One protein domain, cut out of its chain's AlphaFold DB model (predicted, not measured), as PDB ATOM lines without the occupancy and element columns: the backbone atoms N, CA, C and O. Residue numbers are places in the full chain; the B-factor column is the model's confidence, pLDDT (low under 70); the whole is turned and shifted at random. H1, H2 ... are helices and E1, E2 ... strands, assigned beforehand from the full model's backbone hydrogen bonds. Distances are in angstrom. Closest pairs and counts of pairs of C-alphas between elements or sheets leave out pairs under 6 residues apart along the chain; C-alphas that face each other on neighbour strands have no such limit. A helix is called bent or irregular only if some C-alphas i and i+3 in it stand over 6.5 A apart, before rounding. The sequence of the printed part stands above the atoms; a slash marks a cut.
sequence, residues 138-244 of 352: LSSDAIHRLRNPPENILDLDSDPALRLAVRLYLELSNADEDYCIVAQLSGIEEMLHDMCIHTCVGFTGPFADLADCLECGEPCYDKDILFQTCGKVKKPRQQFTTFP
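This is residues 138 to 244 of the 352 residues of an uncharacterized protein of Paxillus involutus ATCC 200175 (UniProt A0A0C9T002). What does the model look like at first sight? A wide, open loop made by H1, residues 148 to 159, H2 and H3 lies at one end; a short two-strand ribbon, E1 with E2, leads from it to a head of winding chain, residues 195 to 222, with the small helix H4. What is it made of? The 107 printed residues hold four named helices and two named strands in the order H1 H2 H3 E1 H4 E2; the sheet, E1 - E2, is antiparallel. The class is mostly helix, with under half of the residues in named elements. How spread out is it? It is loose, with a radius of gyration of the C-alphas of 18.6 A, and elongated, spanning 54 by 32 by 26 A.

Where are the first elements? H1 is residues 140 to 147, 10.7 A long, from C-alpha 140 at (28.193, 32.613, -20.925). H2 is residues 160 to 171, 16.1 A, and H3 residues 176 to 186, 16.4 A. What follows? E1 is residues 191 to 194, 10.1 A; H4 is residues 223 to 228, 8.5 A; E2 is residues 239 to 242, 10.0 A, ending at C-alpha 242 (38.823, 28.705, -8.538).

What does H1 meet? H1 is apart from H2, H3, H4, E1 and E2. How do H2 and H3 stand? They are close but not clearly touching, at a steep tilt of 52 degrees, opposite ways; their closest C-alphas, of Tyr 169 and Asp 178, are 7.3 A apart. How do E1 and E2 pair? They are antiparallel at 151 degrees, with N 191 and O 242 at 2.8 A and N 193 and O 240 at 2.9 A, within hydrogen-bond range. Are the helices' backbones sound? In H1, H2 and H4 each O i to N i+4 pair is within hydrogen-bond range, in H3 4 of 7; H3 is irregular, but only just, with C-alphas 177 and 180 6.53 A apart.

How far does it reach? The two C-alphas farthest apart, of Ser 158 and Gly 217, are 54.6 A apart. Which links are long? H1 to H2, with 12 residues, and E1 to H4, with 28, are long links; the printed part has no cut. Where is confidence low? Residues 173 to 180 are under 70 in pLDDT; the mean of the printed part is 86.3.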
ATOM      1  N   LEU A 138      33.948  33.414 -16.139       87.62
ATOM      2  CA  LEU A 138      32.900  32.411 -16.330       87.62
ATOM      3  C   LEU A 138      32.430  32.347 -17.784       87.62
ATOM      4  O   LEU A 138      32.387  33.351 -18.498       87.62
ATOM      5  N   SER A 139      32.013  31.154 -18.214       88.94
ATOM      6  CA  SER A 139      31.365  30.975 -19.511       88.94
ATOM      7  C   SER A 139      30.005  31.685 -19.555       88.94
ATOM      8  O   SER A 139      29.341  31.883 -18.532       88.94
ATOM      9  N   SER A 140      29.535  32.034 -20.757       90.12
ATOM     10  CA  SER A 140      28.193  32.613 -20.925       90.12
ATOM     11  C   SER A 140      27.090  31.682 -20.407       90.12
ATOM     12  O   SER A 140      26.090  32.158 -19.868       90.12
ATOM     13  N   ASP A 141      27.291  30.366 -20.511       88.44
ATOM     14  CA  ASP A 141      26.363  29.364 -19.989       88.44
ATOM     15  C   ASP A 141      26.373  29.340 -18.454       88.44
ATOM     16  O   ASP A 141      25.307  29.268 -17.838       88.44
ATOM     17  N   ALA A 142      27.543  29.461 -17.818       88.69
ATOM     18  CA  ALA A 142      27.652  29.578 -16.365       88.69
ATOM     19  C   ALA A 142      26.972  30.847 -15.838       88.69
ATOM     20  O   ALA A 142      26.185  30.765 -14.894       88.69
ATOM     21  N   ILE A 143      27.185  32.002 -16.480       91.94
ATOM     22  CA  ILE A 143      26.506  33.260 -16.117       91.94
ATOM     23  C   ILE A 143      24.988  33.126 -16.296       91.94
ATOM     24  O   ILE A 143      24.213  33.555 -15.438       91.94
ATOM     25  N   HIS A 144      24.538  32.493 -17.384       91.69
ATOM     26  CA  HIS A 144      23.117  32.242 -17.605       91.69
ATOM     27  C   HIS A 144      22.509  31.382 -16.490       91.69
ATOM     28  O   HIS A 144      21.429  31.715 -16.003       91.69
ATOM     29  N   ARG A 145      23.186  30.304 -16.067       89.69
ATOM     30  CA  ARG A 145      22.732  29.445 -14.958       89.69
ATOM     31  C   ARG A 145      22.766  30.164 -13.611       89.69
ATOM     32  O   ARG A 145      21.847  29.991 -12.822       89.69
ATOM     33  N   LEU A 146      23.748  31.033 -13.372       90.88
ATOM     34  CA  LEU A 146      23.773  31.884 -12.177       90.88
ATOM     35  C   LEU A 146      22.536  32.786 -12.083       90.88
ATOM     36  O   LEU A 146      21.957  32.945 -11.014       90.88
ATOM     37  N   ARG A 147      22.089  33.327 -13.219       91.75
ATOM     38  CA  ARG A 147      20.876  34.155 -13.301       91.75
ATOM     39  C   ARG A 147      19.581  33.345 -13.318       91.75
ATOM     40  O   ARG A 147      18.549  33.844 -12.887       91.75
ATOM     41  N   ASN A 148      19.635  32.122 -13.837       91.00
ATOM     42  CA  ASN A 148      18.495  31.230 -14.032       91.00
ATOM     43  C   ASN A 148      18.869  29.826 -13.518       91.00
ATOM     44  O   ASN A 148      19.204  28.952 -14.332       91.00
ATOM     45  N   PRO A 149      18.891  29.617 -12.187       88.12
ATOM     46  CA  PRO A 149      19.293  28.343 -11.601       88.12
ATOM     47  C   PRO A 149      18.417  27.195 -12.117       88.12
ATOM     48  O   PRO A 149      17.201  27.359 -12.232       88.12
ATOM     49  N   PRO A 150      18.988  26.012 -12.401       83.88
ATOM     50  CA  PRO A 150      18.186  24.822 -12.644       83.88
ATOM     51  C   PRO A 150      17.325  24.517 -11.412       83.88
ATOM     52  O   PRO A 150      17.857  24.412 -10.314       83.88
ATOM     53  N   GLU A 151      16.017  24.341 -11.588       84.38
ATOM     54  CA  GLU A 151      15.089  24.017 -10.485       84.38
ATOM     55  C   GLU A 151      14.799  22.513 -10.378       84.38
ATOM     56  O   GLU A 151      14.150  22.044  -9.446       84.38
ATOM     57  N   ASN A 152      15.260  21.727 -11.352       83.69
ATOM     58  CA  ASN A 152      15.057  20.290 -11.363       83.69
ATOM     59  C   ASN A 152      16.145  19.560 -10.566       83.69
ATOM     60  O   ASN A 152      17.353  19.798 -10.720       83.69
ATOM     61  N   ILE A 153      15.688  18.581  -9.789       85.62
ATOM     62  CA  ILE A 153      16.545  17.610  -9.113       85.62
ATOM     63  C   ILE A 153      17.375  16.873 -10.167       85.62
ATOM     64  O   ILE A 153      16.868  16.495 -11.230       85.62
ATOM     65  N   LEU A 154      18.664  16.686  -9.883       81.31
ATOM     66  CA  LEU A 154      19.515  15.814 -10.683       81.31
ATOM     67  C   LEU A 154      19.124  14.358 -10.407       81.31
ATOM     68  O   LEU A 154      19.554  13.766  -9.421       81.31
ATOM     69  N   ASP A 155      18.298  13.786 -11.277       79.88
ATOM     70  CA  ASP A 155      17.869  12.395 -11.163       79.88
ATOM     71  C   ASP A 155      18.835  11.467 -11.911       79.88
ATOM     72  O   ASP A 155      18.831  11.384 -13.138       79.88
ATOM     73  N   LEU A 156      19.681  10.774 -11.149       82.81
ATOM     74  CA  LEU A 156      20.577   9.740 -11.673       82.81
ATOM     75  C   LEU A 156      19.922   8.351 -11.684       82.81
ATOM     76  O   LEU A 156      20.478   7.426 -12.267       82.81
ATOM     77  N   ASP A 157      18.777   8.159 -11.029       82.94
ATOM     78  CA  ASP A 157      18.152   6.840 -10.917       82.94
ATOM     79  C   ASP A 157      17.292   6.506 -12.141       82.94
ATOM     80  O   ASP A 157      17.195   5.336 -12.526       82.94
ATOM     81  N   SER A 158      16.716   7.517 -12.796       83.94
ATOM     82  CA  SER A 158      15.989   7.333 -14.059       83.94
ATOM     83  C   SER A 158      16.891   7.076 -15.270       83.94
ATOM     84  O   SER A 158      16.410   6.512 -16.258       83.94
ATOM     85  N   ASP A 159      18.189   7.390 -15.188       84.31
ATOM     86  CA  ASP A 159      19.181   7.097 -16.228       84.31
ATOM     87  C   ASP A 159      20.334   6.213 -15.700       84.31
ATOM     88  O   ASP A 159      21.378   6.704 -15.254       84.31
ATOM     89  N   PRO A 160      20.199   4.873 -15.794       84.75
ATOM     90  CA  PRO A 160      21.237   3.938 -15.366       84.75
ATOM     91  C   PRO A 160      22.573   4.092 -16.101       84.75
ATOM     92  O   PRO A 160      23.606   3.706 -15.551       84.75
ATOM     93  N   ALA A 161      22.567   4.613 -17.336       83.00
ATOM     94  CA  ALA A 161      23.786   4.828 -18.106       83.00
ATOM     95  C   ALA A 161      24.544   6.043 -17.567       83.00
ATOM     96  O   ALA A 161      25.744   5.941 -17.311       83.00
ATOM     97  N   LEU A 162      23.833   7.142 -17.299       82.44
ATOM     98  CA  LEU A 162      24.389   8.318 -16.634       82.44
ATOM     99  C   LEU A 162      24.915   7.972 -15.238       82.44
ATOM    100  O   LEU A 162      26.037   8.332 -14.889       82.44
ATOM    101  N   ARG A 163      24.154   7.197 -14.458       85.00
ATOM    102  CA  ARG A 163      24.575   6.743 -13.126       85.00
ATOM    103  C   ARG A 163      25.857   5.926 -13.161       85.00
ATOM    104  O   ARG A 163      26.733   6.106 -12.318       85.00
ATOM    105  N   LEU A 164      25.956   5.001 -14.117       81.44
ATOM    106  CA  LEU A 164      27.152   4.191 -14.306       81.44
ATOM    107  C   LEU A 164      28.334   5.060 -14.748       81.44
ATOM    108  O   LEU A 164      29.426   4.860 -14.232       81.44
ATOM    109  N   ALA A 165      28.116   6.030 -15.638       78.62
ATOM    110  CA  ALA A 165      29.150   6.961 -16.083       78.62
ATOM    111  C   ALA A 165      29.694   7.806 -14.920       78.62
ATOM    112  O   ALA A 165      30.901   7.824 -14.703       78.62
ATOM    113  N   VAL A 166      28.819   8.416 -14.111       79.88
ATOM    114  CA  VAL A 166      29.217   9.186 -12.918       79.88
ATOM    115  C   VAL A 166      29.940   8.301 -11.900       79.88
ATOM    116  O   VAL A 166      30.938   8.708 -11.315       79.88
ATOM    117  N   ARG A 167      29.472   7.066 -11.689       80.06
ATOM    118  CA  ARG A 167      30.120   6.136 -10.760       80.06
ATOM    119  C   ARG A 167      31.510   5.724 -11.232       80.06
ATOM    120  O   ARG A 167      32.444   5.755 -10.441       80.06
ATOM    121  N   LEU A 168      31.636   5.346 -12.503       76.62
ATOM    122  CA  LEU A 168      32.925   5.016 -13.101       76.62
ATOM    123  C   LEU A 168      33.868   6.216 -13.035       76.62
ATOM    124  O   LEU A 168      35.025   6.019 -12.710       76.62
ATOM    125  N   TYR A 169      33.374   7.434 -13.255       74.75
ATOM    126  CA  TYR A 169      34.158   8.657 -13.089       74.75
ATOM    127  C   TYR A 169      34.699   8.818 -11.660       74.75
ATOM    128  O   TYR A 169      35.893   9.012 -11.472       74.75
ATOM    129  N   LEU A 170      33.848   8.680 -10.636       76.00
ATOM    130  CA  LEU A 170      34.285   8.799  -9.238       76.00
ATOM    131  C   LEU A 170      35.261   7.683  -8.818       76.00
ATOM    132  O   LEU A 170      36.060   7.878  -7.906       76.00
ATOM    133  N   GLU A 171      35.178   6.506  -9.448       77.06
ATOM    134  CA  GLU A 171      36.027   5.342  -9.160       77.06
ATOM    135  C   GLU A 171      37.328   5.317  -9.993       77.06
ATOM    136  O   GLU A 171      38.335   4.762  -9.546       77.06
ATOM    137  N   LEU A 172      37.337   5.906 -11.191       72.06
ATOM    138  CA  LEU A 172      38.495   5.976 -12.081       72.06
ATOM    139  C   LEU A 172      39.199   7.318 -11.879       72.06
ATOM    140  O   LEU A 172      38.777   8.349 -12.383       72.06
ATOM    141  N   SER A 173      40.323   7.299 -11.169       57.94
ATOM    142  CA  SER A 173      41.138   8.476 -10.838       57.94
ATOM    143  C   SER A 173      41.892   9.104 -12.030       57.94
ATOM    144  O   SER A 173      43.034   9.530 -11.861       57.94
ATOM    145  N   ASN A 174      41.315   9.133 -13.237       56.22
ATOM    146  CA  ASN A 174      42.016   9.530 -14.459       56.22
ATOM    147  C   ASN A 174      41.323  10.673 -15.232       56.22
ATOM    148  O   ASN A 174      40.295  10.454 -15.853       56.22
ATOM    149  N   ALA A 175      42.050  11.798 -15.296       50.59
ATOM    150  CA  ALA A 175      42.228  12.753 -16.403       50.59
ATOM    151  C   ALA A 175      41.182  13.852 -16.712       50.59
ATOM    152  O   ALA A 175      39.971  13.656 -16.720       50.59
ATOM    153  N   ASP A 176      41.742  15.022 -17.049       53.22
ATOM    154  CA  ASP A 176      41.126  16.344 -17.242       53.22
ATOM    155  C   ASP A 176      39.924  16.409 -18.210       53.22
ATOM    156  O   ASP A 176      39.115  17.328 -18.118       53.22
ATOM    157  N   GLU A 177      39.772  15.446 -19.127       52.28
ATOM    158  CA  GLU A 177      38.683  15.431 -20.122       52.28
ATOM    159  C   GLU A 177      37.302  15.126 -19.505       52.28
ATOM    160  O   GLU A 177      36.276  15.521 -20.064       52.28
ATOM    161  N   ASP A 178      37.256  14.496 -18.327       56.34
ATOM    162  CA  ASP A 178      36.002  14.027 -17.726       56.34
ATOM    163  C   ASP A 178      35.357  15.028 -16.739       56.34
ATOM    164  O   ASP A 178      34.175  14.891 -16.397       56.34
ATOM    165  N   TYR A 179      36.065  16.096 -16.337       64.31
ATOM    166  CA  TYR A 179      35.485  17.169 -15.508       64.31
ATOM    167  C   TYR A 179      34.321  17.880 -16.200       64.31
ATOM    168  O   TYR A 179      33.401  18.350 -15.529       64.31
ATOM    169  N   CYS A 180      34.302  17.908 -17.538       69.00
ATOM    170  CA  CYS A 180      33.234  18.544 -18.301       69.00
ATOM    171  C   CYS A 180      31.856  17.943 -17.995       69.00
ATOM    172  O   CYS A 180      30.883  18.689 -17.903       69.00
ATOM    173  N   ILE A 181      31.751  16.624 -17.797       74.69
ATOM    174  CA  ILE A 181      30.463  15.979 -17.501       74.69
ATOM    175  C   ILE A 181      29.988  16.376 -16.103       74.69
ATOM    176  O   ILE A 181      28.830  16.752 -15.926       74.69
ATOM    177  N   VAL A 182      30.874  16.346 -15.106       78.06
ATOM    178  CA  VAL A 182      30.519  16.751 -13.739       78.06
ATOM    179  C   VAL A 182      30.141  18.226 -13.684       78.06
ATOM    180  O   VAL A 182      29.126  18.563 -13.071       78.06
ATOM    181  N   ALA A 183      30.887  19.092 -14.368       81.50
ATOM    182  CA  ALA A 183      30.576  20.513 -14.465       81.50
ATOM    183  C   ALA A 183      29.216  20.757 -15.137       81.50
ATOM    184  O   ALA A 183      28.413  21.541 -14.639       81.50
ATOM    185  N   GLN A 184      28.897  20.026 -16.210       79.94
ATOM    186  CA  GLN A 184      27.597  20.114 -16.886       79.94
ATOM    187  C   GLN A 184      26.434  19.648 -16.002       79.94
ATOM    188  O   GLN A 184      25.391  20.300 -15.965       79.94
ATOM    189  N   LEU A 185      26.590  18.529 -15.288       81.00
ATOM    190  CA  LEU A 185      25.525  17.965 -14.451       81.00
ATOM    191  C   LEU A 185      25.282  18.788 -13.182       81.00
ATOM    192  O   LEU A 185      24.132  19.007 -12.782       81.00
ATOM    193  N   SER A 186      26.364  19.232 -12.541       81.44
ATOM    194  CA  SER A 186      26.307  20.025 -11.311       81.44
ATOM    195  C   SER A 186      26.012  21.502 -11.578       81.44
ATOM    196  O   SER A 186      25.393  22.157 -10.744       81.44
ATOM    197  N   GLY A 187      26.410  22.017 -12.744       85.25
ATOM    198  CA  GLY A 187      26.422  23.442 -13.068       85.25
ATOM    199  C   GLY A 187      27.651  24.187 -12.534       85.25
ATOM    200  O   GLY A 187      27.775  25.381 -12.813       85.25
ATOM    201  N   ILE A 188      28.541  23.503 -11.803       87.62
ATOM    202  CA  ILE A 188      29.745  24.060 -11.181       87.62
ATOM    203  C   ILE A 188      30.894  23.974 -12.187       87.62
ATOM    204  O   ILE A 188      31.441  22.902 -12.432       87.62
ATOM    205  N   GLU A 189      31.252  25.114 -12.771       86.62
ATOM    206  CA  GLU A 189      32.393  25.238 -13.680       86.62
ATOM    207  C   GLU A 189      33.605  25.807 -12.943       86.62
ATOM    208  O   GLU A 189      33.466  26.628 -12.035       86.62
ATOM    209  N   GLU A 190      34.792  25.354 -13.336       87.31
ATOM    210  CA  GLU A 190      36.045  25.884 -12.818       87.31
ATOM    211  C   GLU A 190      36.454  27.172 -13.546       87.31
ATOM    212  O   GLU A 190      36.208  27.331 -14.742       87.31
ATOM    213  N   MET A 191      37.113  28.076 -12.825       87.62
ATOM    214  CA  MET A 191      37.764  29.259 -13.382       87.62
ATOM    215  C   MET A 191      39.275  29.063 -13.330       87.62
ATOM    216  O   MET A 191      39.834  28.824 -12.258       87.62
ATOM    217  N   LEU A 192      39.931  29.178 -14.482       88.94
ATOM    218  CA  LEU A 192      41.384  29.104 -14.594       88.94
ATOM    219  C   LEU A 192      41.961  30.511 -14.676       88.94
ATOM    220  O   LEU A 192      41.585  31.300 -15.543       88.94
ATOM    221  N   HIS A 193      42.909  30.801 -13.795       90.19
ATOM    222  CA  HIS A 193      43.571  32.093 -13.730       90.19
ATOM    223  C   HIS A 193      45.077  31.926 -13.859       90.19
ATOM    224  O   HIS A 193      45.687  31.108 -13.170       90.19
ATOM    225  N   ASP A 194      45.679  32.730 -14.727       94.12
ATOM    226  CA  ASP A 194      47.122  32.754 -14.913       94.12
ATOM    227  C   ASP A 194      47.814  33.225 -13.628       94.12
ATOM    228  O   ASP A 194      47.334  34.120 -12.930       94.12
ATOM    229  N   MET A 195      48.964  32.639 -13.294       93.62
ATOM    230  CA  MET A 195      49.754  33.066 -12.137       93.62
ATOM    231  C   MET A 195      51.254  32.972 -12.373       93.62
ATOM    232  O   MET A 195      51.744  32.281 -13.268       93.62
ATOM    233  N   CYS A 196      52.001  33.679 -11.531       94.19
ATOM    234  CA  CYS A 196      53.451  33.593 -11.519       94.19
ATOM    235  C   CYS A 196      53.912  32.155 -11.218       94.19
ATOM    236  O   CYS A 196      53.395  31.516 -10.307       94.19
ATOM    237  N   ILE A 197      54.957  31.694 -11.913       93.62
ATOM    238  CA  ILE A 197      55.591  30.375 -11.714       93.62
ATOM    239  C   ILE A 197      56.164  30.165 -10.296       93.62
ATOM    240  O   ILE A 197      56.432  29.046  -9.873       93.62
ATOM    241  N   HIS A 198      56.398  31.257  -9.562       90.69
ATOM    242  CA  HIS A 198      56.823  31.248  -8.158       90.69
ATOM    243  C   HIS A 198      55.672  31.589  -7.202       90.69
ATOM    244  O   HIS A 198      55.915  32.002  -6.071       90.69
ATOM    245  N   THR A 199      54.430  31.508  -7.686       88.06
ATOM    246  CA  THR A 199      53.189  31.770  -6.944       88.06
ATOM    247  C   THR A 199      53.128  33.124  -6.231       88.06
ATOM    248  O   THR A 199      52.404  33.272  -5.253       88.06
ATOM    249  N   CYS A 200      53.887  34.122  -6.696       88.81
ATOM    250  CA  CYS A 200      53.937  35.439  -6.052       88.81
ATOM    251  C   CYS A 200      52.627  36.219  -6.205       88.81
ATOM    252  O   CYS A 200      52.228  36.935  -5.297       88.81
ATOM    253  N   VAL A 201      51.991  36.113  -7.376       88.25
ATOM    254  CA  VAL A 201      50.793  36.875  -7.736       88.25
ATOM    255  C   VAL A 201      49.965  36.099  -8.760       88.25
ATOM    256  O   VAL A 201      50.526  35.391  -9.608       88.25
ATOM    257  N   GLY A 202      48.642  36.229  -8.670       91.31
ATOM    258  CA  GLY A 202      47.712  35.857  -9.734       91.31
ATOM    259  C   GLY A 202      47.544  37.017 -10.715       91.31
ATOM    260  O   GLY A 202      47.368  38.161 -10.300       91.31
ATOM    261  N   PHE A 203      47.602  36.737 -12.011       92.69
ATOM    262  CA  PHE A 203      47.357  37.712 -13.072       92.69
ATOM    263  C   PHE A 203      45.845  37.862 -13.276       92.69
ATOM    264  O   PHE A 203      45.272  37.361 -14.241       92.69
ATOM    265  N   THR A 204      45.186  38.504 -12.311       89.25
ATOM    266  CA  THR A 204      43.733  38.719 -12.277       89.25
ATOM    267  C   THR A 204      43.396  40.174 -11.963       89.25
ATOM    268  O   THR A 204      44.242  40.928 -11.472       89.25
ATOM    269  N   GLY A 205      42.157  40.584 -12.260       87.69
ATOM    270  CA  GLY A 205      41.680  41.944 -12.006       87.69
ATOM    271  C   GLY A 205      42.621  43.004 -12.607       87.69
ATOM    272  O   GLY A 205      43.013  42.869 -13.766       87.69
ATOM    273  N   PRO A 206      43.070  44.011 -11.830       87.44
ATOM    274  CA  PRO A 206      44.029  45.029 -12.279       87.44
ATOM    275  C   PRO A 206      45.344  44.488 -12.864       87.44
ATOM    276  O   PRO A 206      46.050  45.213 -13.564       87.44
ATOM    277  N   PHE A 207      45.697  43.233 -12.576       91.69
ATOM    278  CA  PHE A 207      46.928  42.591 -13.039       91.69
ATOM    279  C   PHE A 207      46.729  41.653 -14.236       91.69
ATOM    280  O   PHE A 207      47.706  41.060 -14.693       91.69
ATOM    281  N   ALA A 208      45.506  41.523 -14.764       90.44
ATOM    282  CA  ALA A 208      45.171  40.572 -15.828       90.44
ATOM    283  C   ALA A 208      46.019  40.746 -17.104       90.44
ATOM    284  O   ALA A 208      46.411  39.765 -17.735       90.44
ATOM    285  N   ASP A 209      46.361  41.987 -17.456       90.88
ATOM    286  CA  ASP A 209      47.122  42.304 -18.673       90.88
ATOM    287  C   ASP A 209      48.651  42.274 -18.494       90.88
ATOM    288  O   ASP A 209      49.401  42.518 -19.451       90.88
ATOM    289  N   LEU A 210      49.154  41.991 -17.287       93.31
ATOM    290  CA  LEU A 210      50.593  41.970 -17.035       93.31
ATOM    291  C   LEU A 210      51.255  40.746 -17.679       93.31
ATOM    292  O   LEU A 210      50.833  39.604 -17.517       93.31
ATOM    293  N   ALA A 211      52.353  40.988 -18.395       94.12
ATOM    294  CA  ALA A 211      53.143  39.929 -19.023       94.12
ATOM    295  C   ALA A 211      54.229  39.353 -18.101       94.12
ATOM    296  O   ALA A 211      54.701  38.239 -18.339       94.12
ATOM    297  N   ASP A 212      54.617  40.096 -17.062       96.31
ATOM    298  CA  ASP A 212      55.679  39.754 -16.123       96.31
ATOM    299  C   ASP A 212      55.216  40.039 -14.685       96.31
ATOM    300  O   ASP A 212      54.477  40.989 -14.424       96.31
ATOM    301  N   CYS A 213      55.649  39.200 -13.746       95.25
ATOM    302  CA  CYS A 213      55.341  39.327 -12.325       95.25
ATOM    303  C   CYS A 213      55.973  40.595 -11.729       95.25
ATOM    304  O   CYS A 213      57.180  40.799 -11.864       95.25
ATOM    305  N   LEU A 214      55.190  41.403 -11.005       91.12
ATOM    306  CA  LEU A 214      55.683  42.631 -10.362       91.12
ATOM    307  C   LEU A 214      56.674  42.363  -9.217       91.12
ATOM    308  O   LEU A 214      57.541  43.191  -8.959       91.12
ATOM    309  N   GLU A 215      56.580  41.196  -8.577       89.44
ATOM    310  CA  GLU A 215      57.422  40.830  -7.432       89.44
ATOM    311  C   GLU A 215      58.779  40.258  -7.857       89.44
ATOM    312  O   GLU A 215      59.828  40.665  -7.360       89.44
ATOM    313  N   CYS A 216      58.781  39.295  -8.785       94.94
ATOM    314  CA  CYS A 216      59.994  38.549  -9.144       94.94
ATOM    315  C   CYS A 216      60.440  38.718 -10.603       94.94
ATOM    316  O   CYS A 216      61.474  38.171 -10.981       94.94
ATOM    317  N   GLY A 217      59.679  39.436 -11.436       95.62
ATOM    318  CA  GLY A 217      60.008  39.681 -12.847       95.62
ATOM    319  C   GLY A 217      59.921  38.453 -13.759       95.62
ATOM    320  O   GLY A 217      60.326  38.522 -14.919       95.62
ATOM    321  N   GLU A 218      59.424  37.319 -13.259       97.00
ATOM    322  CA  GLU A 218      59.218  36.129 -14.083       97.00
ATOM    323  C   GLU A 218      58.059  36.354 -15.061       97.00
ATOM    324  O   GLU A 218      57.013  36.866 -14.654       97.00
ATOM    325  N   PRO A 219      58.199  35.939 -16.331       96.94
ATOM    326  CA  PRO A 219      57.124  36.073 -17.298       96.94
ATOM    327  C   PRO A 219      55.951  35.165 -16.937       96.94
ATOM    328  O   PRO A 219      56.157  34.020 -16.521       96.94
ATOM    329  N   CYS A 220      54.740  35.663 -17.171       96.50
ATOM    330  CA  CYS A 220      53.491  34.911 -17.095       96.50
ATOM    331  C   CYS A 220      53.453  33.792 -18.148       96.50
ATOM    332  O   CYS A 220      53.118  32.645 -17.854       96.50
ATOM    333  N   TYR A 221      53.873  34.109 -19.378       97.31
ATOM    334  CA  TYR A 221      53.772  33.211 -20.528       97.31
ATOM    335  C   TYR A 221      55.089  32.513 -20.876       97.31
ATOM    336  O   TYR A 221      56.186  33.031 -20.649       97.31
ATOM    337  N   ASP A 222      54.976  31.336 -21.487       96.94
ATOM    338  CA  ASP A 222      56.097  30.606 -22.069       96.94
ATOM    339  C   ASP A 222      56.716  31.420 -23.219       96.94
ATOM    340  O   ASP A 222      56.096  31.644 -24.266       96.94
ATOM    341  N   LYS A 223      57.952  31.887 -23.009       95.75
ATOM    342  CA  LYS A 223      58.667  32.761 -23.948       95.75
ATOM    343  C   LYS A 223      59.000  32.067 -25.268       95.75
ATOM    344  O   LYS A 223      59.005  32.744 -26.297       95.75
ATOM    345  N   ASP A 224      59.235  30.756 -25.269       96.38
ATOM    346  CA  ASP A 224      59.573  30.014 -26.484       96.38
ATOM    347  C   ASP A 224      58.342  29.862 -27.375       96.38
ATOM    348  O   ASP A 224      58.410  30.129 -28.576       96.38
ATOM    349  N   ILE A 225      57.192  29.514 -26.792       96.06
ATOM    350  CA  ILE A 225      55.919  29.428 -27.523       96.06
ATOM    351  C   ILE A 225      55.501  30.806 -28.028       96.06
ATOM    352  O   ILE A 225      55.123  30.956 -29.195       96.06
ATOM    353  N   LEU A 226      55.615  31.830 -27.183       95.31
ATOM    354  CA  LEU A 226      55.295  33.196 -27.572       95.31
ATOM    355  C   LEU A 226      56.187  33.657 -28.735       95.31
ATOM    356  O   LEU A 226      55.687  34.224 -29.706       95.31
ATOM    357  N   PHE A 227      57.488  33.358 -28.693       95.69
ATOM    358  CA  PHE A 227      58.427  33.686 -29.767       95.69
ATOM    359  C   PHE A 227      58.133  32.913 -31.060       95.69
ATOM    360  O   PHE A 227      57.986  33.524 -32.119       95.69
ATOM    361  N   GLN A 228      57.990  31.586 -30.988       96.94
ATOM    362  CA  GLN A 228      57.735  30.720 -32.149       96.94
ATOM    363  C   GLN A 228      56.424  31.062 -32.863       96.94
ATOM    364  O   GLN A 228      56.314  30.911 -34.080       96.94
ATOM    365  N   THR A 229      55.431  31.537 -32.114       95.88
ATOM    366  CA  THR A 229      54.128  31.930 -32.659       95.88
ATOM    367  C   THR A 229      54.045  33.414 -33.012       95.88
ATOM    368  O   THR A 229      52.983  33.879 -33.430       95.88
ATOM    369  N   CYS A 230      55.147  34.163 -32.886       93.19
ATOM    370  CA  CYS A 230      55.205  35.613 -33.082       93.19
ATOM    371  C   CYS A 230      54.135  36.363 -32.264       93.19
ATOM    372  O   CYS A 230      53.462  37.254 -32.783       93.19
ATOM    373  N   GLY A 231      53.934  35.962 -31.009       91.19
ATOM    374  CA  GLY A 231      52.981  36.570 -30.081       91.19
ATOM    375  C   GLY A 231      51.535  36.088 -30.215       91.19
ATOM    376  O   GLY A 231      50.676  36.579 -29.492       91.19
ATOM    377  N   LYS A 232      51.238  35.150 -31.125       93.69
ATOM    378  CA  LYS A 232      49.857  34.694 -31.374       93.69
ATOM    379  C   LYS A 232      49.315  33.759 -30.301       93.69
ATOM    380  O   LYS A 232      48.109  33.727 -30.099       93.69
ATOM    381  N   VAL A 233      50.181  32.974 -29.662       95.50
ATOM    382  CA  VAL A 233      49.785  32.033 -28.612       95.50
ATOM    383  C   VAL A 233      50.447  32.452 -27.312       95.50
ATOM    384  O   VAL A 233      51.670  32.410 -27.182       95.50
ATOM    385  N   LYS A 234      49.616  32.837 -26.347       94.25
ATOM    386  CA  LYS A 234      50.007  33.093 -24.964       94.25
ATOM    387  C   LYS A 234      49.708  31.835 -24.155       94.25
ATOM    388  O   LYS A 234      48.562  31.601 -23.792       94.25
ATOM    389  N   LYS A 235      50.716  30.985 -23.947       95.88
ATOM    390  CA  LYS A 235      50.580  29.819 -23.067       95.88
ATOM    391  C   LYS A 235      51.061  30.206 -21.665       95.88
ATOM    392  O   LYS A 235      52.253  30.500 -21.546       95.88
ATOM    393  N   PRO A 236      50.196  30.230 -20.639       96.12
ATOM    394  CA  PRO A 236      50.620  30.526 -19.275       96.12
ATOM    395  C   PRO A 236      51.582  29.451 -18.766       96.12
ATOM    396  O   PRO A 236      51.481  28.277 -19.128       96.12
ATOM    397  N   ARG A 237      52.553  29.865 -17.949       96.44
ATOM    398  CA  ARG A 237      53.527  28.955 -17.325       96.44
ATOM    399  C   ARG A 237      52.956  28.250 -16.103       96.44
ATOM    400  O   ARG A 237      53.394  27.143 -15.804       96.44
ATOM    401  N   GLN A 238      52.004  28.882 -15.424       93.88
ATOM    402  CA  GLN A 238      51.271  28.323 -14.299       93.88
ATOM    403  C   GLN A 238      49.878  28.955 -14.226       93.88
ATOM    404  O   GLN A 238      49.702  30.115 -14.602       93.88
ATOM    405  N   GLN A 239      48.906  28.185 -13.747       92.56
ATOM    406  CA  GLN A 239      47.547  28.644 -13.482       92.56
ATOM    407  C   GLN A 239      47.081  28.113 -12.124       92.56
ATOM    408  O   GLN A 239      47.578  27.081 -11.664       92.56
ATOM    409  N   PHE A 240      46.132  28.804 -11.503       87.56
ATOM    410  CA  PHE A 240      45.363  28.292 -10.372       87.56
ATOM    411  C   PHE A 240      43.889  28.184 -10.741       87.56
ATOM    412  O   PHE A 240      43.390  28.904 -11.608       87.56
ATOM    413  N   THR A 241      43.203  27.287 -10.042       86.31
ATOM    414  CA  THR A 241      41.788  27.003 -10.253       86.31
ATOM    415  C   THR A 241      40.956  27.614  -9.135       86.31
ATOM    416  O   THR A 241      41.298  27.481  -7.960       86.31
ATOM    417  N   THR A 242      39.839  28.244  -9.488       86.19
ATOM    418  CA  THR A 242      38.823  28.705  -8.538       86.19
ATOM    419  C   THR A 242      37.475  28.085  -8.876       86.19
ATOM    420  O   THR A 242      37.002  28.192 -10.003       86.19
ATOM    421  N   PHE A 243      36.833  27.463  -7.888       86.94
ATOM    422  CA  PHE A 243      35.449  27.005  -7.996       86.94
ATOM    423  C   PHE A 243      34.538  28.039  -7.326       86.94
ATOM    424  O   PHE A 243      34.586  28.175  -6.099       86.94
ATOM    425  N   PRO A 244      33.726  28.793  -8.084       88.69
ATOM    426  CA  PRO A 244      32.895  29.854  -7.529       88.69
ATOM    427  C   PRO A 244      31.868  29.290  -6.540       88.69
ATOM    428  O   PRO A 244      31.308  28.209  -6.739       88.69
TER     429      PRO A 244